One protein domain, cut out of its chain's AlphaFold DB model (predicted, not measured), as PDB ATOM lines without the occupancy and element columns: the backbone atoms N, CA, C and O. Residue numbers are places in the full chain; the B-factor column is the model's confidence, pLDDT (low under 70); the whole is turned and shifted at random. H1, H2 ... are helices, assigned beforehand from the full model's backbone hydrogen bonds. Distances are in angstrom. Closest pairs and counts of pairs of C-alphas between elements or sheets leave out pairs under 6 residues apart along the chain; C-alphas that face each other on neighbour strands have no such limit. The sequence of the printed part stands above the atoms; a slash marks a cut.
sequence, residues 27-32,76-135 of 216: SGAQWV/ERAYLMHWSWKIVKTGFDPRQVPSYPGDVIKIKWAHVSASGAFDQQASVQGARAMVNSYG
ATOM      1  N   SER A  27      93.697  33.330-107.527       98.06
ATOM      2  CA  SER A  27      93.408  33.984-106.246       98.06
ATOM      3  C   SER A  27      93.777  33.082-105.057       98.06
ATOM      4  O   SER A  27      93.617  31.862-105.104       98.06
ATOM      5  N   GLY A  28      94.292  33.681-103.982       98.00
ATOM      6  CA  GLY A  28      94.799  32.949-102.820       98.00
ATOM      7  C   GLY A  28      95.613  33.826-101.866       98.00
ATOM      8  O   GLY A  28      95.896  34.992-102.150       98.00
ATOM      9  N   ALA A  29      95.993  33.265-100.713       97.44
ATOM     10  CA  ALA A  29      96.675  33.983 -99.631       97.44
ATOM     11  C   ALA A  29      97.973  34.692-100.066       97.44
ATOM     12  O   ALA A  29      98.330  35.733 -99.513       97.44
ATOM     13  N   GLN A  30      98.656  34.187-101.093       96.12
ATOM     14  CA  GLN A  30      99.888  34.770-101.620       96.12
ATOM     15  C   GLN A  30      99.704  36.173-102.226       96.12
ATOM     16  O   GLN A  30     100.670  36.927-102.344       96.12
ATOM     17  N   TRP A  31      98.472  36.565-102.569       97.12
ATOM     18  CA  TRP A  31      98.156  37.923-103.022       97.12
ATOM     19  C   TRP A  31      98.148  38.958-101.886       97.12
ATOM     20  O   TRP A  31      98.368  40.143-102.137       97.12
ATOM     21  N   VAL A  32      97.958  38.536-100.629       94.62
ATOM     22  CA  VAL A  32      97.830  39.445 -99.471       94.62
ATOM     23  C   VAL A  32      99.101  40.256 -99.209       94.62
ATOM     24  O   VAL A  32      99.014  41.406 -98.764       94.62
ATOM     25  N   GLU A  76      94.954  48.793-105.057       96.81
ATOM     26  CA  GLU A  76      95.121  47.383-105.414       96.81
ATOM     27  C   GLU A  76      94.716  46.461-104.261       96.81
ATOM     28  O   GLU A  76      93.994  45.478-104.435       96.81
ATOM     29  N   ARG A  77      95.142  46.809-103.042       96.94
ATOM     30  CA  ARG A  77      94.762  46.086-101.828       96.94
ATOM     31  C   ARG A  77      93.259  46.193-101.590       96.94
ATOM     32  O   ARG A  77      92.631  45.188-101.268       96.94
ATOM     33  N   ALA A  78      92.682  47.385-101.757       96.50
ATOM     34  CA  ALA A  78      91.244  47.602-101.616       96.50
ATOM     35  C   ALA A  78      90.449  46.749-102.616       96.50
ATOM     36  O   ALA A  78      89.499  46.079-102.214       96.50
ATOM     37  N   TYR A  79      90.888  46.687-103.875       97.81
ATOM     38  CA  TYR A  79      90.312  45.823-104.903       97.81
ATOM     39  C   TYR A  79      90.347  44.337-104.509       97.81
ATOM     40  O   TYR A  79      89.308  43.672-104.512       97.81
ATOM     41  N   LEU A  80      91.513  43.819-104.110       98.31
ATOM     42  CA  LEU A  80      91.672  42.410-103.730       98.31
ATOM     43  C   LEU A  80      90.820  42.047-102.506       98.31
ATOM     44  O   LEU A  80      90.173  40.997-102.480       98.31
ATOM     45  N   MET A  81      90.788  42.921-101.497       98.06
ATOM     46  CA  MET A  81      89.955  42.751-100.304       98.06
ATOM     47  C   MET A  81      88.459  42.787-100.649       98.06
ATOM     48  O   MET A  81      87.705  41.933-100.187       98.06
ATOM     49  N   HIS A  82      88.029  43.741-101.478       98.19
ATOM     50  CA  HIS A  82      86.633  43.907-101.879       98.19
ATOM     51  C   HIS A  82      86.095  42.662-102.587       98.19
ATOM     52  O   HIS A  82      85.081  42.094-102.177       98.19
ATOM     53  N   TRP A  83      86.782  42.217-103.642       98.62
ATOM     54  CA  TRP A  83      86.282  41.136-104.486       98.62
ATOM     55  C   TRP A  83      86.399  39.767-103.828       98.62
ATOM     56  O   TRP A  83      85.451  38.985-103.910       98.62
ATOM     57  N   SER A  84      87.479  39.504-103.082       98.69
ATOM     58  CA  SER A  84      87.566  38.274-102.285       98.69
ATOM     59  C   SER A  84      86.422  38.184-101.270       98.69
ATOM     60  O   SER A  84      85.767  37.145-101.175       98.69
ATOM     61  N   TRP A  85      86.104  39.288-100.583       98.62
ATOM     62  CA  TRP A  85      84.969  39.355 -99.662       98.62
ATOM     63  C   TRP A  85      83.632  39.151-100.382       98.62
ATOM     64  O   TRP A  85      82.816  38.348 -99.931       98.62
ATOM     65  N   LYS A  86      83.399  39.814-101.525       98.56
ATOM     66  CA  LYS A  86      82.150  39.697-102.300       98.56
ATOM     67  C   LYS A  86      81.888  38.268-102.773       98.56
ATOM     68  O   LYS A  86      80.765  37.785-102.600       98.56
ATOM     69  N   ILE A  87      82.903  37.582-103.301       98.69
ATOM     70  CA  ILE A  87      82.806  36.168-103.702       98.69
ATOM     71  C   ILE A  87      82.379  35.316-102.500       98.69
ATOM     72  O   ILE A  87      81.424  34.549-102.562       98.69
ATOM     73  N   VAL A  88      83.057  35.500-101.370       98.50
ATOM     74  CA  VAL A  88      82.916  34.673-100.165       98.50
ATOM     75  C   VAL A  88      81.603  34.903 -99.418       98.50
ATOM     76  O   VAL A  88      81.019  33.944 -98.909       98.50
ATOM     77  N   LYS A  89      81.184  36.162 -99.280       97.56
ATOM     78  CA  LYS A  89      80.101  36.576 -98.374       97.56
ATOM     79  C   LYS A  89      78.783  36.804 -99.093       97.56
ATOM     80  O   LYS A  89      77.743  36.697 -98.460       97.56
ATOM     81  N   THR A  90      78.825  37.105-100.391       97.50
ATOM     82  CA  THR A  90      77.619  37.354-101.196       97.50
ATOM     83  C   THR A  90      77.407  36.326-102.303       97.50
ATOM     84  O   THR A  90      76.395  36.393-102.986       97.50
ATOM     85  N   GLY A  91      78.342  35.385-102.492       97.62
ATOM     86  CA  GLY A  91      78.276  34.415-103.587       97.62
ATOM     87  C   GLY A  91      78.507  35.043-104.962       97.62
ATOM     88  O   GLY A  91      78.026  34.514-105.957       97.62
ATOM     89  N   PHE A  92      79.201  36.186-105.019       98.56
ATOM     90  CA  PHE A  92      79.481  36.873-106.279       98.56
ATOM     91  C   PHE A  92      80.258  35.954-107.234       98.56
ATOM     92  O   PHE A  92      81.217  35.305-106.810       98.56
ATOM     93  N   ASP A  93      79.849  35.910-108.504       98.44
ATOM     94  CA  ASP A  93      80.443  35.031-109.512       98.44
ATOM     95  C   ASP A  93      81.910  35.429-109.785       98.44
ATOM     96  O   ASP A  93      82.159  36.535-110.277       98.44
ATOM     97  N   PRO A  94      82.900  34.552-109.515       98.50
ATOM     98  CA  PRO A  94      84.313  34.838-109.765       98.50
ATOM     99  C   PRO A  94      84.635  35.193-111.224       98.50
ATOM    100  O   PRO A  94      85.634  35.862-111.478       98.50
ATOM    101  N   ARG A  95      83.802  34.771-112.186       97.94
ATOM    102  CA  ARG A  95      83.960  35.079-113.620       97.94
ATOM    103  C   ARG A  95      83.536  36.499-113.980       97.94
ATOM    104  O   ARG A  95      83.889  36.983-115.046       97.94
ATOM    105  N   GLN A  96      82.765  37.148-113.111       98.31
ATOM    106  CA  GLN A  96      82.241  38.496-113.329       98.31
ATOM    107  C   GLN A  96      83.018  39.563-112.560       98.31
ATOM    108  O   GLN A  96      82.615  40.726-112.553       98.31
ATOM    109  N   VAL A  97      84.112  39.192-111.888       98.06
ATOM    110  CA  VAL A  97      84.948  40.170-111.194       98.06
ATOM    111  C   VAL A  97      85.603  41.074-112.241       98.06
ATOM    112  O   VAL A  97      86.344  40.565-113.083       98.06
ATOM    113  N   PRO A  98      85.366  42.398-112.210       96.38
ATOM    114  CA  PRO A  98      85.996  43.321-113.144       96.38
ATOM    115  C   PRO A  98      87.515  43.260-113.020       96.38
ATOM    116  O   PRO A  98      88.033  43.245-111.903       96.38
ATOM    117  N   SER A  99      88.237  43.271-114.139       93.38
ATOM    118  CA  SER A  99      89.696  43.388-114.129       93.38
ATOM    119  C   SER A  99      90.135  44.698-113.474       93.38
ATOM    120  O   SER A  99      89.470  45.730-113.592       93.38
ATOM    121  N   TYR A 100      91.275  44.667-112.786       93.88
ATOM    122  CA  TYR A 100      91.885  45.887-112.268       93.88
ATOM    123  C   TYR A 100      92.527  46.690-113.419       93.88
ATOM    124  O   TYR A 100      93.158  46.085-114.292       93.88
ATOM    125  N   PRO A 101      92.394  48.027-113.454       89.88
ATOM    126  CA  PRO A 101      92.967  48.844-114.522       89.88
ATOM    127  C   PRO A 101      94.504  48.812-114.537       89.88
ATOM    128  O   PRO A 101      95.154  48.623-113.512       89.88
ATOM    129  N   GLY A 102      95.098  49.048-115.710       86.00
ATOM    130  CA  GLY A 102      96.547  49.247-115.849       86.00
ATOM    131  C   GLY A 102      97.403  47.985-115.718       86.00
ATOM    132  O   GLY A 102      98.614  48.095-115.576       86.00
ATOM    133  N   ASP A 103      96.791  46.798-115.766       84.94
ATOM    134  CA  ASP A 103      97.483  45.503-115.832       84.94
ATOM    135  C   ASP A 103      98.382  45.153-114.622       84.94
ATOM    136  O   ASP A 103      99.209  44.242-114.666       84.94
ATOM    137  N   VAL A 104      98.185  45.866-113.507       90.75
ATOM    138  CA  VAL A 104      98.980  45.760-112.269       90.75
ATOM    139  C   VAL A 104      98.652  44.490-111.475       90.75
ATOM    140  O   VAL A 104      99.508  43.932-110.786       90.75
ATOM    141  N   ILE A 105      97.408  44.014-111.561       94.25
ATOM    142  CA  ILE A 105      96.935  42.837-110.825       94.25
ATOM    143  C   ILE A 105      96.596  41.721-111.809       94.25
ATOM    144  O   ILE A 105      95.520  41.690-112.398       94.25
ATOM    145  N   LYS A 106      97.505  40.754-111.919       93.06
ATOM    146  CA  LYS A 106      97.369  39.544-112.744       93.06
ATOM    147  C   LYS A 106      96.687  38.394-112.003       93.06
ATOM    148  O   LYS A 106      97.228  37.295-111.937       93.06
ATOM    149  N   ILE A 107      95.550  38.661-111.367       96.25
ATOM    150  CA  ILE A 107      94.835  37.669-110.556       96.25
ATOM    151  C   ILE A 107      93.778  36.932-111.377       96.25
ATOM    152  O   ILE A 107      92.916  37.544-111.998       96.25
ATOM    153  N   LYS A 108      93.796  35.602-111.305       96.31
ATOM    154  CA  LYS A 108      92.747  34.740-111.840       96.31
ATOM    155  C   LYS A 108      91.737  34.429-110.743       96.31
ATOM    156  O   LYS A 108      91.978  33.584-109.880       96.31
ATOM    157  N   TRP A 109      90.599  35.122-110.765       98.19
ATOM    158  CA  TRP A 109      89.489  34.851-109.845       98.19
ATOM    159  C   TRP A 109      88.740  33.573-110.214       98.19
ATOM    160  O   TRP A 109      88.446  32.771-109.333       98.19
ATOM    161  N   ALA A 110      88.473  33.372-111.506       97.75
ATOM    162  CA  ALA A 110      87.836  32.175-112.038       97.75
ATOM    163  C   ALA A 110      88.879  31.084-112.301       97.75
ATOM    164  O   ALA A 110      89.508  31.032-113.360       97.75
ATOM    165  N   HIS A 111      89.092  30.227-111.311       96.75
ATOM    166  CA  HIS A 111      90.007  29.096-111.408       96.75
ATOM    167  C   HIS A 111      89.479  28.076-112.418       96.75
ATOM    168  O   HIS A 111      88.285  28.024-112.719       96.75
ATOM    169  N   VAL A 112      90.386  27.268-112.955       94.62
ATOM    170  CA  VAL A 112      90.051  26.182-113.877       94.62
ATOM    171  C   VAL A 112      90.622  24.878-113.349       94.62
ATOM    172  O   VAL A 112      91.703  24.862-112.759       94.62
ATOM    173  N   SER A 113      89.891  23.795-113.570       92.19
ATOM    174  CA  SER A 113      90.340  22.431-113.305       92.19
ATOM    175  C   SER A 113      91.418  21.995-114.306       92.19
ATOM    176  O   SER A 113      91.731  22.706-115.266       92.19
ATOM    177  N   ALA A 114      91.961  20.790-114.125       89.25
ATOM    178  CA  ALA A 114      92.953  20.216-115.036       89.25
ATOM    179  C   ALA A 114      92.449  20.078-116.490       89.25
ATOM    180  O   ALA A 114      93.250  20.129-117.416       89.25
ATOM    181  N   SER A 115      91.133  19.948-116.702       90.62
ATOM    182  CA  SER A 115      90.524  19.901-118.040       90.62
ATOM    183  C   SER A 115      90.293  21.284-118.661       90.62
ATOM    184  O   SER A 115      89.755  21.379-119.761       90.62
ATOM    185  N   GLY A 116      90.651  22.368-117.963       89.12
ATOM    186  CA  GLY A 116      90.398  23.745-118.395       89.12
ATOM    187  C   GLY A 116      88.977  24.245-118.116       89.12
ATOM    188  O   GLY A 116      88.696  25.423-118.335       89.12
ATOM    189  N   ALA A 117      88.086  23.398-117.589       94.56
ATOM    190  CA  ALA A 117      86.739  23.803-117.199       94.56
ATOM    191  C   ALA A 117      86.758  24.673-115.934       94.56
ATOM    192  O   ALA A 117      87.572  24.441-115.037       94.56
ATOM    193  N   PHE A 118      85.840  25.638-115.849       97.12
ATOM    194  CA  PHE A 118      85.673  26.503-114.679       97.12
ATOM    195  C   PHE A 118      85.469  25.695-113.390       97.12
ATOM    196  O   PHE A 118      84.607  24.819-113.331       97.12
ATOM    197  N   ASP A 119      86.235  26.036-112.355       98.06
ATOM    198  CA  ASP A 119      86.171  25.416-111.035       98.06
ATOM    199  C   ASP A 119      85.666  26.430-109.997       98.06
ATOM    200  O   ASP A 119      86.416  27.244-109.443       98.06
ATOM    201  N   GLN A 120      84.356  26.382-109.736       97.69
ATOM    202  CA  GLN A 120      83.699  27.240-108.750       97.69
ATOM    203  C   GLN A 120      84.252  27.010-107.337       97.69
ATOM    204  O   GLN A 120      84.423  27.968-106.580       97.69
ATOM    205  N   GLN A 121      84.527  25.756-106.965       98.00
ATOM    206  CA  GLN A 121      84.972  25.418-105.617       98.00
ATOM    207  C   GLN A 121      86.370  25.982-105.368       98.00
ATOM    208  O   GLN A 121      86.565  26.683-104.374       98.00
ATOM    209  N   ALA A 122      87.316  25.751-106.281       98.19
ATOM    210  CA  ALA A 122      88.668  26.298-106.185       98.19
ATOM    211  C   ALA A 122      88.660  27.836-106.147       98.19
ATOM    212  O   ALA A 122      89.296  28.434-105.278       98.19
ATOM    213  N   SER A 123      87.844  28.473-106.996       98.62
ATOM    214  CA  SER A 123      87.704  29.937-107.045       98.62
ATOM    215  C   SER A 123      87.253  30.528-105.703       98.62
ATOM    216  O   SER A 123      87.834  31.495-105.197       98.62
ATOM    217  N   VAL A 124      86.226  29.927-105.087       98.75
ATOM    218  CA  VAL A 124      85.716  30.353-103.775       98.75
ATOM    219  C   VAL A 124      86.729  30.068-102.668       98.75
ATOM    220  O   VAL A 124      86.861  30.888-101.759       98.75
ATOM    221  N   GLN A 125      87.465  28.954-102.730       98.69
ATOM    222  CA  GLN A 125      88.498  28.637-101.739       98.69
ATOM    223  C   GLN A 125      89.684  29.606-101.809       98.69
ATOM    224  O   GLN A 125      90.136  30.088-100.770       98.69
ATOM    225  N   GLY A 126      90.128  29.983-103.011       98.69
ATOM    226  CA  GLY A 126      91.147  31.017-103.211       98.69
ATOM    227  C   GLY A 126      90.732  32.364-102.610       98.69
ATOM    228  O   GLY A 126      91.462  32.958-101.811       98.69
ATOM    229  N   ALA A 127      89.507  32.808-102.900       98.81
ATOM    230  CA  ALA A 127      88.942  34.018-102.303       98.81
ATOM    231  C   ALA A 127      88.795  33.911-100.770       98.81
ATOM    232  O   ALA A 127      89.096  34.865-100.050       98.81
ATOM    233  N   ARG A 128      88.382  32.749-100.243       98.75
ATOM    234  CA  ARG A 128      88.269  32.488 -98.795       98.75
ATOM    235  C   ARG A 128      89.622  32.591 -98.099       98.75
ATOM    236  O   ARG A 128      89.702  33.213 -97.041       98.75
ATOM    237  N   ALA A 129      90.671  32.033 -98.700       98.75
ATOM    238  CA  ALA A 129      92.031  32.134 -98.183       98.75
ATOM    239  C   ALA A 129      92.466  33.602 -98.072       98.75
ATOM    240  O   ALA A 129      92.962  34.013 -97.027       98.75
ATOM    241  N   MET A 130      92.182  34.421 -99.091       98.69
ATOM    242  CA  MET A 130      92.438  35.864 -99.040       98.69
ATOM    243  C   MET A 130      91.643  36.561 -97.932       98.69
ATOM    244  O   MET A 130      92.229  37.310 -97.156       98.69
ATOM    245  N   VAL A 131      90.336  36.299 -97.808       98.50
ATOM    246  CA  VAL A 131      89.487  36.876 -96.745       98.50
ATOM    247  C   VAL A 131      90.046  36.579 -95.353       98.50
ATOM    248  O   VAL A 131      90.102  37.475 -94.508       98.50
ATOM    249  N   ASN A 132      90.484  35.340 -95.124       98.00
ATOM    250  CA  ASN A 132      91.073  34.923 -93.856       98.00
ATOM    251  C   ASN A 132      92.423  35.611 -93.618       98.00
ATOM    252  O   ASN A 132      92.633  36.182 -92.553       98.00
ATOM    253  N   SER A 133      93.309  35.622 -94.618       97.38
ATOM    254  CA  SER A 133      94.631  36.252 -94.519       97.38
ATOM    255  C   SER A 133      94.574  37.777 -94.383       97.38
ATOM    256  O   SER A 133      95.443  38.363 -93.746       97.38
ATOM    257  N   TYR A 134      93.554  38.434 -94.940       95.44
ATOM    258  CA  TYR A 134      93.302  39.860 -94.717       95.44
ATOM    259  C   TYR A 134      92.630  40.153 -93.367       95.44
ATOM    260  O   TYR A 134      92.546  41.321 -92.993       95.44
ATOM    261  N   GLY A 135      92.129  39.139 -92.652       94.00
ATOM    262  CA  GLY A 135      91.406  39.322 -91.390       94.00
ATOM    263  C   GLY A 135      90.029  39.980 -91.547       94.00
ATOM    264  O   GLY A 135      89.540  40.602 -90.611       94.00
TER     265      GLY A 135
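This is residues 27 to 32 and 76 to 135 of the 216 residues of an uncharacterized protein of Pseudomonas sp. SJZ131 (UniProt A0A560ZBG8). Two helices of similar length, H1 and H2, cross near their middles as an X, and the long link between them swings away from the crossing in two wide turns, one round Gly 102 and one round Ser 115. A short separate piece, residues 27 to 32, runs beside H2. The printed part has 66 residues with two named helices, H1 then H2 along the chain, and no named strand. The class is all helix, meaning that the residues in named elements are helical, though these are only 29 of the 66. The whole is compact, with a radius of gyration of the C-alphas of 11.1 A and spans of 31 by 27 by 21 A.

The printed part begins at Ser 27, C-alpha (93.408, 33.984, -106.246), and its first piece ends at Val 32. H1, residues 76 to 90, begins at C-alpha 76 (95.121, 47.383, -105.414) and is 20.6 A long from first to last C-alpha. Residues 91 to 119 hold no named element. H2, residues 120 to 133, is 20.1 A long and ends at C-alpha 133 (94.631, 36.252, -94.519).

H1 and H2 touch, with 16 pairs of C-alphas within 8 A. Their closest C-alphas are those of Ser 84 and Ala 127, 4.5 A apart. The lines of H1 and H2 stand at a steep tilt of 57 degrees, opposite ways, and their centres are 10.0 A apart. In both helices every O i to N i+4 pair is within hydrogen-bond range.

The two C-alphas farthest apart are those of Ser 115 and Gly 135, at 33.0 A. Residues 33 to 75 are not printed, and C-alphas 32 and 76 are 10.3 A apart across this cut. The link from H1 to H2, 29 residues, is long. The mean pLDDT of the printed part is 96.3, and no printed residue is under 70.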